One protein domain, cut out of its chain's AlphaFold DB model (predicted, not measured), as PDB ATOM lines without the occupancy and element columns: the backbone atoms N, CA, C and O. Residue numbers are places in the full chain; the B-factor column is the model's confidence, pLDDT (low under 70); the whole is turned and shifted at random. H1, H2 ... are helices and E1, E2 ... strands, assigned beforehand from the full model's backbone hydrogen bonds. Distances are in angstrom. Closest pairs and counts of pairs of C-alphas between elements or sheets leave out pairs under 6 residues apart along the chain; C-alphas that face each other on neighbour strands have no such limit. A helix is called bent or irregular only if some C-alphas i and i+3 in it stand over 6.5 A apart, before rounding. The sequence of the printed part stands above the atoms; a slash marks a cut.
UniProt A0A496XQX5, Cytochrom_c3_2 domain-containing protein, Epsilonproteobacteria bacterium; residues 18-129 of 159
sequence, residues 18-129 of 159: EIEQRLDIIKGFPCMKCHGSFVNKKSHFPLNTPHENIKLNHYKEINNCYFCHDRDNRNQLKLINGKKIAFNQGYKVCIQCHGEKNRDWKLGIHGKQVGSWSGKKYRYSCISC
ATOM      1  N   GLU A  18      87.391  37.607  52.115       92.94
ATOM      2  CA  GLU A  18      88.848  37.661  52.168       92.94
ATOM      3  C   GLU A  18      89.459  36.517  51.363       92.94
ATOM      4  O   GLU A  18      88.908  35.419  51.293       92.94
ATOM      5  N   ILE A  19      90.611  36.768  50.747       92.19
ATOM      6  CA  ILE A  19      91.375  35.728  50.056       92.19
ATOM      7  C   ILE A  19      92.399  35.147  51.030       92.19
ATOM      8  O   ILE A  19      93.014  35.892  51.799       92.19
ATOM      9  N   GLU A  20      92.587  33.830  50.983       89.06
ATOM     10  CA  GLU A  20      93.614  33.154  51.780       89.06
ATOM     11  C   GLU A  20      95.013  33.780  51.601       89.06
ATOM     12  O   GLU A  20      95.393  34.230  50.515       89.06
ATOM     13  N   GLN A  21      95.795  33.799  52.681       90.00
ATOM     14  CA  GLN A  21      97.201  34.194  52.631       90.00
ATOM     15  C   GLN A  21      98.062  32.964  52.321       90.00
ATOM     16  O   GLN A  21      97.747  31.852  52.738       90.00
ATOM     17  N   ARG A  22      99.146  33.157  51.567       85.06
ATOM     18  CA  ARG A  22      99.996  32.074  51.055       85.06
ATOM     19  C   ARG A  22     101.453  32.170  51.485       85.06
ATOM     20  O   ARG A  22     102.135  31.154  51.479       85.06
ATOM     21  N   LEU A  23     101.952  33.363  51.801       88.19
ATOM     22  CA  LEU A  23     103.385  33.568  52.051       88.19
ATOM     23  C   LEU A  23     103.960  32.592  53.089       88.19
ATOM     24  O   LEU A  23     105.031  32.040  52.854       88.19
ATOM     25  N   ASP A  24     103.208  32.299  54.149       86.25
ATOM     26  CA  ASP A  24     103.681  31.485  55.276       86.25
ATOM     27  C   ASP A  24     103.807  29.987  54.957       86.25
ATOM     28  O   ASP A  24     104.487  29.254  55.672       86.25
ATOM     29  N   ILE A  25     103.189  29.516  53.869       89.19
ATOM     30  CA  ILE A  25     103.224  28.100  53.466       89.19
ATOM     31  C   ILE A  25     104.216  27.822  52.327       89.19
ATOM     32  O   ILE A  25     104.398  26.670  51.924       89.19
ATOM     33  N   ILE A  26     104.870  28.857  51.784       91.12
ATOM     34  CA  ILE A  26     105.858  28.703  50.711       91.12
ATOM     35  C   ILE A  26     107.203  28.320  51.328       91.12
ATOM     36  O   ILE A  26     107.918  29.143  51.900       91.12
ATOM     37  N   LYS A  27     107.579  27.049  51.165       91.00
ATOM     38  CA  LYS A  27     108.888  26.547  51.595       91.00
ATOM     39  C   LYS A  27     110.014  27.313  50.893       91.00
ATOM     40  O   LYS A  27     109.989  27.487  49.678       91.00
ATOM     41  N   GLY A  28     111.008  27.750  51.665       90.56
ATOM     42  CA  GLY A  28     112.163  28.490  51.147       90.56
ATOM     43  C   GLY A  28     111.904  29.971  50.846       90.56
ATOM     44  O   GLY A  28     112.791  30.642  50.318       90.56
ATOM     45  N   PHE A  29     110.728  30.512  51.183       93.38
ATOM     46  CA  PHE A  29     110.504  31.956  51.155       93.38
ATOM     47  C   PHE A  29     111.235  32.646  52.331       93.38
ATOM     48  O   PHE A  29     111.264  32.099  53.436       93.38
ATOM     49  N   PRO A  30     111.816  33.850  52.153       94.38
ATOM     50  CA  PRO A  30     111.955  34.600  50.905       94.38
ATOM     51  C   PRO A  30     113.032  34.025  49.976       94.38
ATOM     52  O   PRO A  30     114.185  33.839  50.364       94.38
ATOM     53  N   CYS A  31     112.663  33.839  48.708       93.19
ATOM     54  CA  CYS A  31     113.484  33.270  47.640       93.19
ATOM     55  C   CYS A  31     114.797  34.047  47.433       93.19
ATOM     56  O   CYS A  31     115.850  33.469  47.160       93.19
ATOM     57  N   MET A  32     114.753  35.374  47.585       93.62
ATOM     58  CA  MET A  32     115.914  36.250  47.386       93.62
ATOM     59  C   MET A  32     117.042  36.043  48.400       93.62
ATOM     60  O   MET A  32     118.145  36.508  48.137       93.62
ATOM     61  N   LYS A  33     116.832  35.291  49.491       93.00
ATOM     62  CA  LYS A  33     117.935  34.886  50.383       93.00
ATOM     63  C   LYS A  33     119.028  34.132  49.632       93.00
ATOM     64  O   LYS A  33     120.199  34.436  49.800       93.00
ATOM     65  N   CYS A  34     118.637  33.198  48.768       89.94
ATOM     66  CA  CYS A  34     119.578  32.534  47.874       89.94
ATOM     67  C   CYS A  34     119.752  33.351  46.589       89.94
ATOM     68  O   CYS A  34     120.865  33.541  46.123       89.94
ATOM     69  N   HIS A  35     118.660  33.878  46.030       89.62
ATOM     70  CA  HIS A  35     118.646  34.478  44.695       89.62
ATOM     71  C   HIS A  35     119.217  35.906  44.576       89.62
ATOM     72  O   HIS A  35     119.384  36.387  43.451       89.62
ATOM     73  N   GLY A  36     119.530  36.574  45.688       90.88
ATOM     74  CA  GLY A  36     120.015  37.958  45.715       90.88
ATOM     75  C   GLY A  36     121.366  38.167  45.031       90.88
ATOM     76  O   GLY A  36     121.571  39.192  44.393       90.88
ATOM     77  N   SER A  37     122.265  37.182  45.065       85.44
ATOM     78  CA  SER A  37     123.619  37.318  44.492       85.44
ATOM     79  C   SER A  37     123.696  37.046  42.982       85.44
ATOM     80  O   SER A  37     124.773  37.070  42.386       85.44
ATOM     81  N   PHE A  38     122.571  36.730  42.339       79.88
ATOM     82  CA  PHE A  38     122.521  36.375  40.917       79.88
ATOM     83  C   PHE A  38     121.253  36.876  40.229       79.88
ATOM     84  O   PHE A  38     120.699  36.230  39.329       79.88
ATOM     85  N   VAL A  39     120.809  38.062  40.638       77.44
ATOM     86  CA  VAL A  39     119.824  38.843  39.891       77.44
ATOM     87  C   VAL A  39     120.305  38.986  38.445       77.44
ATOM     88  O   VAL A  39     121.493  39.165  38.183       77.44
ATOM     89  N   ASN A  40     119.393  38.824  37.488       69.88
ATOM     90  CA  ASN A  40     119.649  38.924  36.049       69.88
ATOM     91  C   ASN A  40     120.568  37.890  35.385       69.88
ATOM     92  O   ASN A  40     120.576  37.829  34.148       69.88
ATOM     93  N   LYS A  41     121.223  36.992  36.132       74.00
ATOM     94  CA  LYS A  41     121.894  35.834  35.521       74.00
ATOM     95  C   LYS A  41     120.869  34.946  34.811       74.00
ATOM     96  O   LYS A  41     119.760  34.735  35.310       74.00
ATOM     97  N   LYS A  42     121.228  34.450  33.621       69.62
ATOM     98  CA  LYS A  42     120.385  33.512  32.870       69.62
ATOM     99  C   LYS A  42     120.171  32.253  33.713       69.62
ATOM    100  O   LYS A  42     121.117  31.733  34.303       69.62
ATOM    101  N   SER A  43     118.927  31.786  33.778       70.44
ATOM    102  CA  SER A  43     118.637  30.461  34.321       70.44
ATOM    103  C   SER A  43     119.208  29.408  33.376       70.44
ATOM    104  O   SER A  43     119.050  29.533  32.162       70.44
ATOM    105  N   HIS A  44     119.834  28.380  33.933       71.69
ATOM    106  CA  HIS A  44     120.188  27.173  33.193       71.69
ATOM    107  C   HIS A  44     119.063  26.152  33.368       71.69
ATOM    108  O   HIS A  44     118.452  26.095  34.436       71.69
ATOM    109  N   PHE A  45     118.771  25.399  32.308       73.31
ATOM    110  CA  PHE A  45     117.820  24.293  32.328       73.31
ATOM    111  C   PHE A  45     118.573  22.989  32.024       73.31
ATOM    112  O   PHE A  45     119.393  22.999  31.104       73.31
ATOM    113  N   PRO A  46     118.316  21.885  32.748       79.06
ATOM    114  CA  PRO A  46     117.350  21.738  33.845       79.06
ATOM    115  C   PRO A  46     117.693  22.601  35.071       79.06
ATOM    116  O   PRO A  46     118.826  23.049  35.232       79.06
ATOM    117  N   LEU A  47     116.683  22.899  35.894       85.06
ATOM    118  CA  LEU A  47     116.877  23.683  37.114       85.06
ATOM    119  C   LEU A  47     117.610  22.849  38.176       85.06
ATOM    120  O   LEU A  47     117.454  21.633  38.233       85.06
ATOM    121  N   ASN A  48     118.360  23.524  39.047       85.50
ATOM    122  CA  ASN A  48     119.041  22.903  40.187       85.50
ATOM    123  C   ASN A  48     118.138  22.850  41.430       85.50
ATOM    124  O   ASN A  48     117.127  23.559  41.510       85.50
ATOM    125  N   THR A  49     118.560  22.079  42.436       85.50
ATOM    126  CA  THR A  49     117.924  22.007  43.757       85.50
ATOM    127  C   THR A  49     117.660  23.395  44.350       85.50
ATOM    128  O   THR A  49     118.553  24.248  44.321       85.50
ATOM    129  N   PRO A  50     116.448  23.670  44.878       88.19
ATOM    130  CA  PRO A  50     115.316  22.751  45.109       88.19
ATOM    131  C   PRO A  50     114.248  22.714  43.989       88.19
ATOM    132  O   PRO A  50     113.093  22.373  44.248       88.19
ATOM    133  N   HIS A  51     114.579  23.139  42.765       90.44
ATOM    134  CA  HIS A  51     113.619  23.276  41.660       90.44
ATOM    135  C   HIS A  51     113.744  22.184  40.583       90.44
ATOM    136  O   HIS A  51     113.052  22.249  39.567       90.44
ATOM    137  N   GLU A  52     114.597  21.184  40.790       91.19
ATOM    138  CA  GLU A  52     114.916  20.115  39.836       91.19
ATOM    139  C   GLU A  52     113.691  19.285  39.421       91.19
ATOM    140  O   GLU A  52     113.624  18.779  38.303       91.19
ATOM    141  N   ASN A  53     112.681  19.204  40.292       90.19
ATOM    142  CA  ASN A  53     111.471  18.410  40.068       90.19
ATOM    143  C   ASN A  53     110.298  19.208  39.469       90.19
ATOM    144  O   ASN A  53     109.221  18.648  39.252       90.19
ATOM    145  N   ILE A  54     110.470  20.506  39.194       90.69
ATOM    146  CA  ILE A  54     109.391  21.338  38.655       90.69
ATOM    147  C   ILE A  54     109.250  21.097  37.152       90.69
ATOM    148  O   ILE A  54     110.145  21.400  36.366       90.69
ATOM    149  N   LYS A  55     108.072  20.616  36.744       89.50
ATOM    150  CA  LYS A  55     107.691  20.479  35.335       89.50
ATOM    151  C   LYS A  55     106.632  21.516  34.989       89.50
ATOM    152  O   LYS A  55     105.516  21.456  35.501       89.50
ATOM    153  N   LEU A  56     106.981  22.450  34.107       90.88
ATOM    154  CA  LEU A  56     106.033  23.423  33.574       90.88
ATOM    155  C   LEU A  56     105.219  22.769  32.454       90.88
ATOM    156  O   LEU A  56     105.730  22.525  31.366       90.88
ATOM    157  N   ASN A  57     103.958  22.467  32.744       92.19
ATOM    158  CA  ASN A  57     102.990  21.917  31.809       92.19
ATOM    159  C   ASN A  57     101.803  22.875  31.698       92.19
ATOM    160  O   ASN A  57     100.798  22.757  32.405       92.19
ATOM    161  N   HIS A  58     101.972  23.850  30.815       92.38
ATOM    162  CA  HIS A  58     100.986  24.867  30.488       92.38
ATOM    163  C   HIS A  58     100.871  24.989  28.959       92.38
ATOM    164  O   HIS A  58     101.577  24.304  28.219       92.38
ATOM    165  N   TYR A  59      99.980  25.857  28.475       87.38
ATOM    166  CA  TYR A  59      99.933  26.260  27.063       87.38
ATOM    167  C   TYR A  59     101.334  26.636  26.540       87.38
ATOM    168  O   TYR A  59     102.119  27.227  27.282       87.38
ATOM    169  N   LYS A  60     101.638  26.287  25.283       88.00
ATOM    170  CA  LYS A  60     102.993  26.241  24.692       88.00
ATOM    171  C   LYS A  60     103.771  27.560  24.817       88.00
ATOM    172  O   LYS A  60     104.994  27.558  24.927       88.00
ATOM    173  N   GLU A  61     103.059  28.671  24.816       88.06
ATOM    174  CA  GLU A  61     103.553  30.038  24.877       88.06
ATOM    175  C   GLU A  61     104.024  30.384  26.293       88.06
ATOM    176  O   GLU A  61     104.931  31.192  26.459       88.06
ATOM    177  N   ILE A  62     103.477  29.723  27.320       89.88
ATOM    178  CA  ILE A  62     103.924  29.825  28.712       89.88
ATOM    179  C   ILE A  62     104.967  28.732  28.970       89.88
ATOM    180  O   ILE A  62     104.722  27.742  29.656       89.88
ATOM    181  N   ASN A  63     106.154  28.926  28.399       87.38
ATOM    182  CA  ASN A  63     107.280  27.985  28.473       87.38
ATOM    183  C   ASN A  63     108.448  28.483  29.346       87.38
ATOM    184  O   ASN A  63     109.518  27.879  29.364       87.38
ATOM    185  N   ASN A  64     108.257  29.584  30.073       88.31
ATOM    186  CA  ASN A  64     109.281  30.195  30.915       88.31
ATOM    187  C   ASN A  64     108.692  30.632  32.264       88.31
ATOM    188  O   ASN A  64     107.626  31.241  32.328       88.31
ATOM    189  N   CYS A  65     109.431  30.390  33.348       90.50
ATOM    190  CA  CYS A  65     109.096  30.794  34.713       90.50
ATOM    191  C   CYS A  65     108.761  32.294  34.819       90.50
ATOM    192  O   CYS A  65     107.871  32.690  35.574       90.50
ATOM    193  N   TYR A  66     109.450  33.132  34.035       91.12
ATOM    194  CA  TYR A  66     109.333  34.593  34.092       91.12
ATOM    195  C   TYR A  66     108.082  35.169  33.403       91.12
ATOM    196  O   TYR A  66     107.907  36.392  33.380       91.12
ATOM    197  N   PHE A  67     107.202  34.322  32.853       92.12
ATOM    198  CA  PHE A  67     105.842  34.747  32.501       92.12
ATOM    199  C   PHE A  67     105.038  35.127  33.745       92.12
ATOM    200  O   PHE A  67     104.296  36.104  33.718       92.12
ATOM    201  N   CYS A  68     105.233  34.381  34.834       94.94
ATOM    202  CA  CYS A  68     104.481  34.532  36.077       94.94
ATOM    203  C   CYS A  68     105.346  35.075  37.216       94.94
ATOM    204  O   CYS A  68     104.850  35.803  38.071       94.94
ATOM    205  N   HIS A  69     106.632  34.725  37.247       94.75
ATOM    206  CA  HIS A  69     107.573  35.198  38.256       94.75
ATOM    207  C   HIS A  69     108.285  36.462  37.799       94.75
ATOM    208  O   HIS A  69     108.594  36.635  36.616       94.75
ATOM    209  N   ASP A  70     108.587  37.336  38.751       94.69
ATOM    210  CA  ASP A  70     109.470  38.444  38.453       94.69
ATOM    211  C   ASP A  70     110.930  37.979  38.317       94.69
ATOM    212  O   ASP A  70     111.406  37.123  39.067       94.69
ATOM    213  N   ARG A  71     111.632  38.522  37.316       90.56
ATOM    214  CA  ARG A  71     113.019  38.137  37.018       90.56
ATOM    215  C   ARG A  71     114.002  38.766  37.995       90.56
ATOM    216  O   ARG A  71     114.971  38.109  38.381       90.56
ATOM    217  N   ASP A  72     113.740  40.009  38.374       90.56
ATOM    218  CA  ASP A  72     114.631  40.807  39.211       90.56
ATOM    219  C   ASP A  72     114.420  40.511  40.700       90.56
ATOM    220  O   ASP A  72     115.370  40.492  41.482       90.56
ATOM    221  N   ASN A  73     113.185  40.198  41.090       93.94
ATOM    222  CA  ASN A  73     112.805  39.895  42.459       93.94
ATOM    223  C   ASN A  73     111.886  38.668  42.543       93.94
ATOM    224  O   ASN A  73     110.660  38.765  42.552       93.94
ATOM    225  N   ARG A  74     112.485  37.490  42.730       93.06
ATOM    226  CA  ARG A  74     111.766  36.206  42.825       93.06
ATOM    227  C   ARG A  74     110.860  36.079  44.061       93.06
ATOM    228  O   ARG A  74     110.094  35.123  44.137       93.06
ATOM    229  N   ASN A  75     110.882  37.041  44.996       96.00
ATOM    230  CA  ASN A  75     109.875  37.136  46.064       96.00
ATOM    231  C   ASN A  75     108.513  37.647  45.550       96.00
ATOM    232  O   ASN A  75     107.550  37.693  46.318       96.00
ATOM    233  N   GLN A  76     108.429  38.060  44.284       96.81
ATOM    234  CA  GLN A  76     107.236  38.618  43.664       96.81
ATOM    235  C   GLN A  76     106.843  37.851  42.398       96.81
ATOM    236  O   GLN A  76     107.656  37.232  41.706       96.81
ATOM    237  N   LEU A  77     105.556  37.939  42.087       97.50
ATOM    238  CA  LEU A  77     104.997  37.549  40.804       97.50
ATOM    239  C   LEU A  77     104.879  38.780  39.906       97.50
ATOM    240  O   LEU A  77     104.867  39.923  40.373       97.50
ATOM    241  N   LYS A  78     104.741  38.539  38.609       97.50
ATOM    242  CA  LYS A  78     104.607  39.554  37.575       97.50
ATOM    243  C   LYS A  78     103.376  39.251  36.726       97.50
ATOM    244  O   LYS A  78     103.153  38.116  36.315       97.50
ATOM    245  N   LEU A  79     102.579  40.278  36.466       97.31
ATOM    246  CA  LEU A  79     101.489  40.240  35.496       97.31
ATOM    247  C   LEU A  79     102.028  40.431  34.066       97.31
ATOM    248  O   LEU A  79     103.158  40.875  33.869       97.31
ATOM    249  N   ILE A  80     101.210  40.139  33.054       94.12
ATOM    250  CA  ILE A  80     101.566  40.282  31.631       94.12
ATOM    251  C   ILE A  80     101.946  41.733  31.308       94.12
ATOM    252  O   ILE A  80     102.898  41.975  30.577       94.12
ATOM    253  N   ASN A  81     101.272  42.703  31.932       95.50
ATOM    254  CA  ASN A  81     101.590  44.129  31.807       95.50
ATOM    255  C   ASN A  81     102.821  44.578  32.625       95.50
ATOM    256  O   ASN A  81     103.065  45.772  32.770       95.50
ATOM    257  N   GLY A  82     103.560  43.646  33.232       96.00
ATOM    258  CA  GLY A  82     104.767  43.926  34.006       96.00
ATOM    259  C   GLY A  82     104.539  44.287  35.477       96.00
ATOM    260  O   GLY A  82     105.512  44.276  36.238       96.00
ATOM    261  N   LYS A  83     103.292  44.544  35.907       97.94
ATOM    262  CA  LYS A  83     102.970  44.887  37.301       97.94
ATOM    263  C   LYS A  83     103.395  43.772  38.252       97.94
ATOM    264  O   LYS A  83     103.065  42.606  38.036       97.94
ATOM    265  N   LYS A  84     104.077  44.146  39.336       98.12
ATOM    266  CA  LYS A  84     104.490  43.213  40.388       98.12
ATOM    267  C   LYS A  84     103.375  43.014  41.405       98.12
ATOM    268  O   LYS A  84     102.675  43.967  41.758       98.12
ATOM    269  N   ILE A  85     103.213  41.783  41.870       97.19
ATOM    270  CA  ILE A  85     102.239  41.418  42.901       97.19
ATOM    271  C   ILE A  85     102.847  40.414  43.886       97.19
ATOM    272  O   ILE A  85     103.767  39.667  43.552       97.19
ATOM    273  N   ALA A  86     102.313  40.376  45.104       95.62
ATOM    274  CA  ALA A  86     102.707  39.388  46.105       95.62
ATOM    275  C   ALA A  86     102.120  37.999  45.793       95.62
ATOM    276  O   ALA A  86     101.084  37.882  45.134       95.62
ATOM    277  N   PHE A  87     102.714  36.941  46.352       95.31
ATOM    278  CA  PHE A  87     102.205  35.570  46.215       95.31
ATOM    279  C   PHE A  87     100.781  35.371  46.765       95.31
ATOM    280  O   PHE A  87     100.039  34.547  46.228       95.31
ATOM    281  N   ASN A  88     100.349  36.170  47.750       93.88
ATOM    282  CA  ASN A  88      98.960  36.171  48.252       93.88
ATOM    283  C   ASN A  88      97.948  36.584  47.169       93.88
ATOM    284  O   ASN A  88      96.760  36.297  47.255       93.88
ATOM    285  N   GLN A  89      98.419  37.242  46.110       94.31
ATOM    286  CA  GLN A  89      97.613  37.635  44.962       94.31
ATOM    287  C   GLN A  89      97.825  36.707  43.761       94.31
ATOM    288  O   GLN A  89      97.463  37.081  42.650       94.31
ATOM    289  N   GLY A  90      98.381  35.503  43.954       94.44
ATOM    290  CA  GLY A  90      98.742  34.591  42.863       94.44
ATOM    291  C   GLY A  90      97.601  34.265  41.892       94.44
ATOM    292  O   GLY A  90      97.847  34.157  40.695       94.44
ATOM    293  N   TYR A  91      96.347  34.232  42.363       95.00
ATOM    294  CA  TYR A  91      95.167  34.076  41.498       95.00
ATOM    295  C   TYR A  91      95.098  35.132  40.382       95.00
ATOM    296  O   TYR A  91      94.607  34.847  39.291       95.00
ATOM    297  N   LYS A  92      95.624  36.346  40.617       96.31
ATOM    298  CA  LYS A  92      95.636  37.428  39.624       96.31
ATOM    299  C   LYS A  92      96.467  37.084  38.393       96.31
ATOM    300  O   LYS A  92      96.180  37.629  37.339       96.31
ATOM    301  N   VAL A  93      97.452  36.190  38.508       96.25
ATOM    302  CA  VAL A  93      98.219  35.709  37.351       96.25
ATOM    303  C   VAL A  93      97.332  34.844  36.456       96.25
ATOM    304  O   VAL A  93      97.297  35.051  35.246       96.25
ATOM    305  N   CYS A  94      96.577  33.923  37.061       95.38
ATOM    306  CA  CYS A  94      95.751  32.930  36.372       95.38
ATOM    307  C   CYS A  94      94.606  33.578  35.577       95.38
ATOM    308  O   CYS A  94      94.335  33.215  34.431       95.38
ATOM    309  N   ILE A  95      93.936  34.569  36.172       95.69
ATOM    310  CA  ILE A  95      92.739  35.192  35.587       95.69
ATOM    311  C   ILE A  95      93.024  36.079  34.370       95.69
ATOM    312  O   ILE A  95      92.078  36.523  33.727       95.69
ATOM    313  N   GLN A  96      94.297  36.346  34.057       94.81
ATOM    314  CA  GLN A  96      94.677  37.096  32.856       94.81
ATOM    315  C   GLN A  96      94.308  36.339  31.577       94.81
ATOM    316  O   GLN A  96      93.986  36.968  30.577       94.81
ATOM    317  N   CYS A  97      94.317  35.002  31.638       94.81
ATOM    318  CA  CYS A  97      93.940  34.135  30.522       94.81
ATOM    319  C   CYS A  97      92.662  33.330  30.823       94.81
ATOM    320  O   CYS A  97      91.870  33.067  29.924       94.81
ATOM    321  N   HIS A  98      92.407  32.967  32.086       94.50
ATOM    322  CA  HIS A  98      91.244  32.158  32.478       94.50
ATOM    323  C   HIS A  98      90.029  33.014  32.875       94.50
ATOM    324  O   HIS A  98      89.563  32.971  34.018       94.50
ATOM    325  N   GLY A  99      89.508  33.796  31.927       96.19
ATOM    326  CA  GLY A  99      88.420  34.757  32.160       96.19
ATOM    327  C   GLY A  99      87.106  34.131  32.644       96.19
ATOM    328  O   GLY A  99      86.501  34.624  33.596       96.19
ATOM    329  N   GLU A 100      86.686  33.009  32.059       96.56
ATOM    330  CA  GLU A 100      85.466  32.311  32.492       96.56
ATOM    331  C   GLU A 100      85.588  31.804  33.931       96.56
ATOM    332  O   GLU A 100      84.720  32.056  34.764       96.56
ATOM    333  N   LYS A 101      86.721  31.172  34.264       96.00
ATOM    334  CA  LYS A 101      86.975  30.676  35.623       96.00
ATOM    335  C   LYS A 101      87.093  31.809  36.632       96.00
ATOM    336  O   LYS A 101      86.661  31.644  37.765       96.00
ATOM    337  N   ASN A 102      87.604  32.973  36.231       96.31
ATOM    338  CA  ASN A 102      87.598  34.176  37.063       96.31
ATOM    339  C   ASN A 102      86.175  34.619  37.423       96.31
ATOM    340  O   ASN A 102      85.906  34.906  38.588       96.31
ATOM    341  N   ARG A 103      85.269  34.681  36.439       96.44
ATOM    342  CA  ARG A 103      83.863  35.042  36.672       96.44
ATOM    343  C   ARG A 103      83.229  34.077  37.673       96.44
ATOM    344  O   ARG A 103      82.704  34.524  38.690       96.44
ATOM    345  N   ASP A 104      83.356  32.777  37.431       96.88
ATOM    346  CA  ASP A 104      82.743  31.751  38.276       96.88
ATOM    347  C   ASP A 104      83.367  31.736  39.688       96.88
ATOM    348  O   ASP A 104      82.661  31.627  40.690       96.88
ATOM    349  N   TRP A 105      84.685  31.930  39.802       95.50
ATOM    350  CA  TRP A 105      85.389  32.024  41.087       95.50
ATOM    351  C   TRP A 105      84.997  33.274  41.885       95.50
ATOM    352  O   TRP A 105      84.786  33.200  43.097       95.50
ATOM    353  N   LYS A 106      84.831  34.428  41.225       92.50
ATOM    354  CA  LYS A 106      84.362  35.666  41.875       92.50
ATOM    355  C   LYS A 106      82.970  35.504  42.487       92.50
ATOM    356  O   LYS A 106      82.730  36.044  43.569       92.50
ATOM    357  N   LEU A 107      82.105  34.743  41.817       91.94
ATOM    358  CA  LEU A 107      80.755  34.406  42.274       91.94
ATOM    359  C   LEU A 107      80.730  33.259  43.301       91.94
ATOM    360  O   LEU A 107      79.684  32.986  43.876       91.94
ATOM    361  N   GLY A 108      81.864  32.600  43.558       91.19
ATOM    362  CA  GLY A 108      81.946  31.444  44.457       91.19
ATOM    363  C   GLY A 108      81.395  30.141  43.865       91.19
ATOM    364  O   GLY A 108      81.248  29.172  44.601       91.19
ATOM    365  N   ILE A 109      81.115  30.107  42.558       94.75
ATOM    366  CA  ILE A 109      80.682  28.910  41.815       94.75
ATOM    367  C   ILE A 109      81.866  27.957  41.607       94.75
ATOM    368  O   ILE A 109      81.708  26.741  41.628       94.75
ATOM    369  N   HIS A 110      83.064  28.510  41.406       95.50
ATOM    370  CA  HIS A 110      84.285  27.739  41.195       95.50
ATOM    371  C   HIS A 110      85.280  27.916  42.347       95.50
ATOM    372  O   HIS A 110      85.547  29.035  42.788       95.50
ATOM    373  N   GLY A 111      85.882  26.811  42.789       93.25
ATOM    374  CA  GLY A 111      86.813  26.774  43.916       93.25
ATOM    375  C   GLY A 111      86.113  26.498  45.246       93.25
ATOM    376  O   GLY A 111      85.042  25.899  45.287       93.25
ATOM    377  N   LYS A 112      86.745  26.916  46.346       94.38
ATOM    378  CA  LYS A 112      86.245  26.694  47.706       94.38
ATOM    379  C   LYS A 112      86.052  28.022  48.430       94.38
ATOM    380  O   LYS A 112      86.930  28.888  48.410       94.38
ATOM    381  N   GLN A 113      84.918  28.155  49.107       93.06
ATOM    382  CA  GLN A 113      84.624  29.257  50.014       93.06
ATOM    383  C   GLN A 113      84.149  28.695  51.351       93.06
ATOM    384  O   GLN A 113      83.342  27.770  51.385       93.06
ATOM    385  N   VAL A 114      84.670  29.245  52.441       92.31
ATOM    386  CA  VAL A 114      84.360  28.833  53.816       92.31
ATOM    387  C   VAL A 114      84.046  30.056  54.676       92.31
ATOM    388  O   VAL A 114      84.236  31.193  54.242       92.31
ATOM    389  N   GLY A 115      83.589  29.830  55.906       91.12
ATOM    390  CA  GLY A 115      83.218  30.885  56.847       91.12
ATOM    391  C   GLY A 115      81.707  30.979  57.028       91.12
ATOM    392  O   GLY A 115      80.997  29.984  56.897       91.12
ATOM    393  N   SER A 116      81.220  32.174  57.353       89.00
ATOM    394  CA  SER A 116      79.804  32.401  57.643       89.00
ATOM    395  C   SER A 116      78.974  32.556  56.368       89.00
ATOM    396  O   SER A 116      79.444  33.082  55.361       89.00
ATOM    397  N   TRP A 117      77.705  32.145  56.413       84.31
ATOM    398  CA  TRP A 117      76.759  32.372  55.320       84.31
ATOM    399  C   TRP A 117      76.397  33.861  55.153       84.31
ATOM    400  O   TRP A 117      76.366  34.351  54.020       84.31
ATOM    401  N   SER A 118      76.205  34.599  56.253       85.81
ATOM    402  CA  SER A 118      75.842  36.030  56.260       85.81
ATOM    403  C   SER A 118      76.986  36.968  56.654       85.81
ATOM    404  O   SER A 118      76.909  38.165  56.405       85.81
ATOM    405  N   GLY A 119      78.049  36.441  57.259       87.50
ATOM    406  CA  GLY A 119      79.173  37.225  57.763       87.50
ATOM    407  C   GLY A 119      80.451  37.052  56.949       87.50
ATOM    408  O   GLY A 119      80.432  36.858  55.735       87.50
ATOM    409  N   LYS A 120      81.584  37.110  57.649       89.88
ATOM    410  CA  LYS A 120      82.919  36.985  57.063       89.88
ATOM    411  C   LYS A 120      83.104  35.648  56.337       89.88
ATOM    412  O   LYS A 120      82.820  34.583  56.894       89.88
ATOM    413  N   LYS A 121      83.632  35.718  55.115       90.75
ATOM    414  CA  LYS A 121      83.917  34.566  54.252       90.75
ATOM    415  C   LYS A 121      85.380  34.569  53.840       90.75
ATOM    416  O   LYS A 121      85.965  35.625  53.618       90.75
ATOM    417  N   TYR A 122      85.936  33.378  53.669       91.62
ATOM    418  CA  TYR A 122      87.270  33.173  53.125       91.62
ATOM    419  C   TYR A 122      87.168  32.398  51.824       91.62
ATOM    420  O   TYR A 122      86.508  31.357  51.758       91.62
ATOM    421  N   ARG A 123      87.827  32.899  50.787       92.81
ATOM    422  CA  ARG A 123      87.892  32.259  49.482       92.81
ATOM    423  C   ARG A 123      89.305  31.783  49.204       92.81
ATOM    424  O   ARG A 123      90.274  32.536  49.301       92.81
ATOM    425  N   TYR A 124      89.377  30.522  48.819       94.50
ATOM    426  CA  TYR A 124      90.613  29.874  48.433       94.50
ATOM    427  C   TYR A 124      91.064  30.397  47.069       94.50
ATOM    428  O   TYR A 124      90.253  30.667  46.175       94.50
ATOM    429  N   SER A 125      92.369  30.580  46.926       94.19
ATOM    430  CA  SER A 125      93.005  30.999  45.683       94.19
ATOM    431  C   SER A 125      92.975  29.855  44.660       94.19
ATOM    432  O   SER A 125      92.783  28.693  45.006       94.19
ATOM    433  N   CYS A 126      93.205  30.136  43.375       95.19
ATOM    434  CA  CYS A 126      93.256  29.081  42.346       95.19
ATOM    435  C   CYS A 126      94.272  27.983  42.719       95.19
ATOM    436  O   CYS A 126      94.058  26.789  42.536       95.19
ATOM    437  N   ILE A 127      95.383  28.426  43.295       93.62
ATOM    438  CA  ILE A 127      96.565  27.644  43.646       93.62
ATOM    439  C   ILE A 127      96.459  26.874  44.973       93.62
ATOM    440  O   ILE A 127      97.435  26.239  45.373       93.62
ATOM    441  N   SER A 128      95.324  26.946  45.675       93.44
ATOM    442  CA  SER A 128      95.053  26.062  46.822       93.44
ATOM    443  C   SER A 128      94.613  24.673  46.373       93.44
ATOM    444  O   SER A 128      94.749  23.713  47.122       93.44
ATOM    445  N   CYS A 129      94.065  24.572  45.160       93.38
ATOM    446  CA  CYS A 129      93.619  23.312  44.574       93.38
ATOM    447  C   CYS A 129      94.437  22.942  43.330       93.38
ATOM    448  O   CYS A 129      94.696  21.766  43.103       93.38
TER     449      CYS A 129
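This is residues 18 to 129 of the 159 residues of the protein "Cytochrom_c3_2 domain-containing protein" of Epsilonproteobacteria bacterium (UniProt A0A496XQX5). Little regular structure: an elongated body of winding loops, with the hairpin E1 and E2 at one end, H1 at the other and H2 between. Residues 18 to 31 run from the hairpin to H1; residues 57 to 63 stick out. Printed are 112 residues with H1, H2, H3, E1, E2 in that order, 25 residues in mixed elements, the sheet antiparallel. It is only just compact, close to loose, radius of gyration of the C-alphas 15.9 A, spans 50 by 30 by 27 A.

Find C-alpha 32 at (115.914, 36.250, 47.386), where H1, residues 32 to 38, begins its 9.2 A; it is irregular, C-alphas 34 and 37 being 7.1 A apart. H2 is residues 91 to 94, 5.3 A; H3 is 99 to 106, 10.6 A. E1, 113 to 115, measures 7.2 A; E2, 121 to 123, 6.6 A, ends at (87.892, 32.259, 49.482).

In the hairpin E1 and E2, antiparallel at 152 degrees, find N 114 and O 122 within hydrogen-bond range, 2.9 A. Residues 18 to 19 pair, parallel, with 122 to 123 of E2. H2 and H3 are near each other, closest 8.3 A; H1 is apart from H2, H3, E1 and E2. Every O i to N i+4 pair is within range in H3, 1 of 3 in H1 with 2 of 4 i+3 pairs; H2 is too short.

The farthest C-alphas, His 44 and Ser 118, are 50.8 A apart. The printed part has no cut; the link H1 to H2, 52 residues, is long. Residues 40 and 42 have pLDDT under 70.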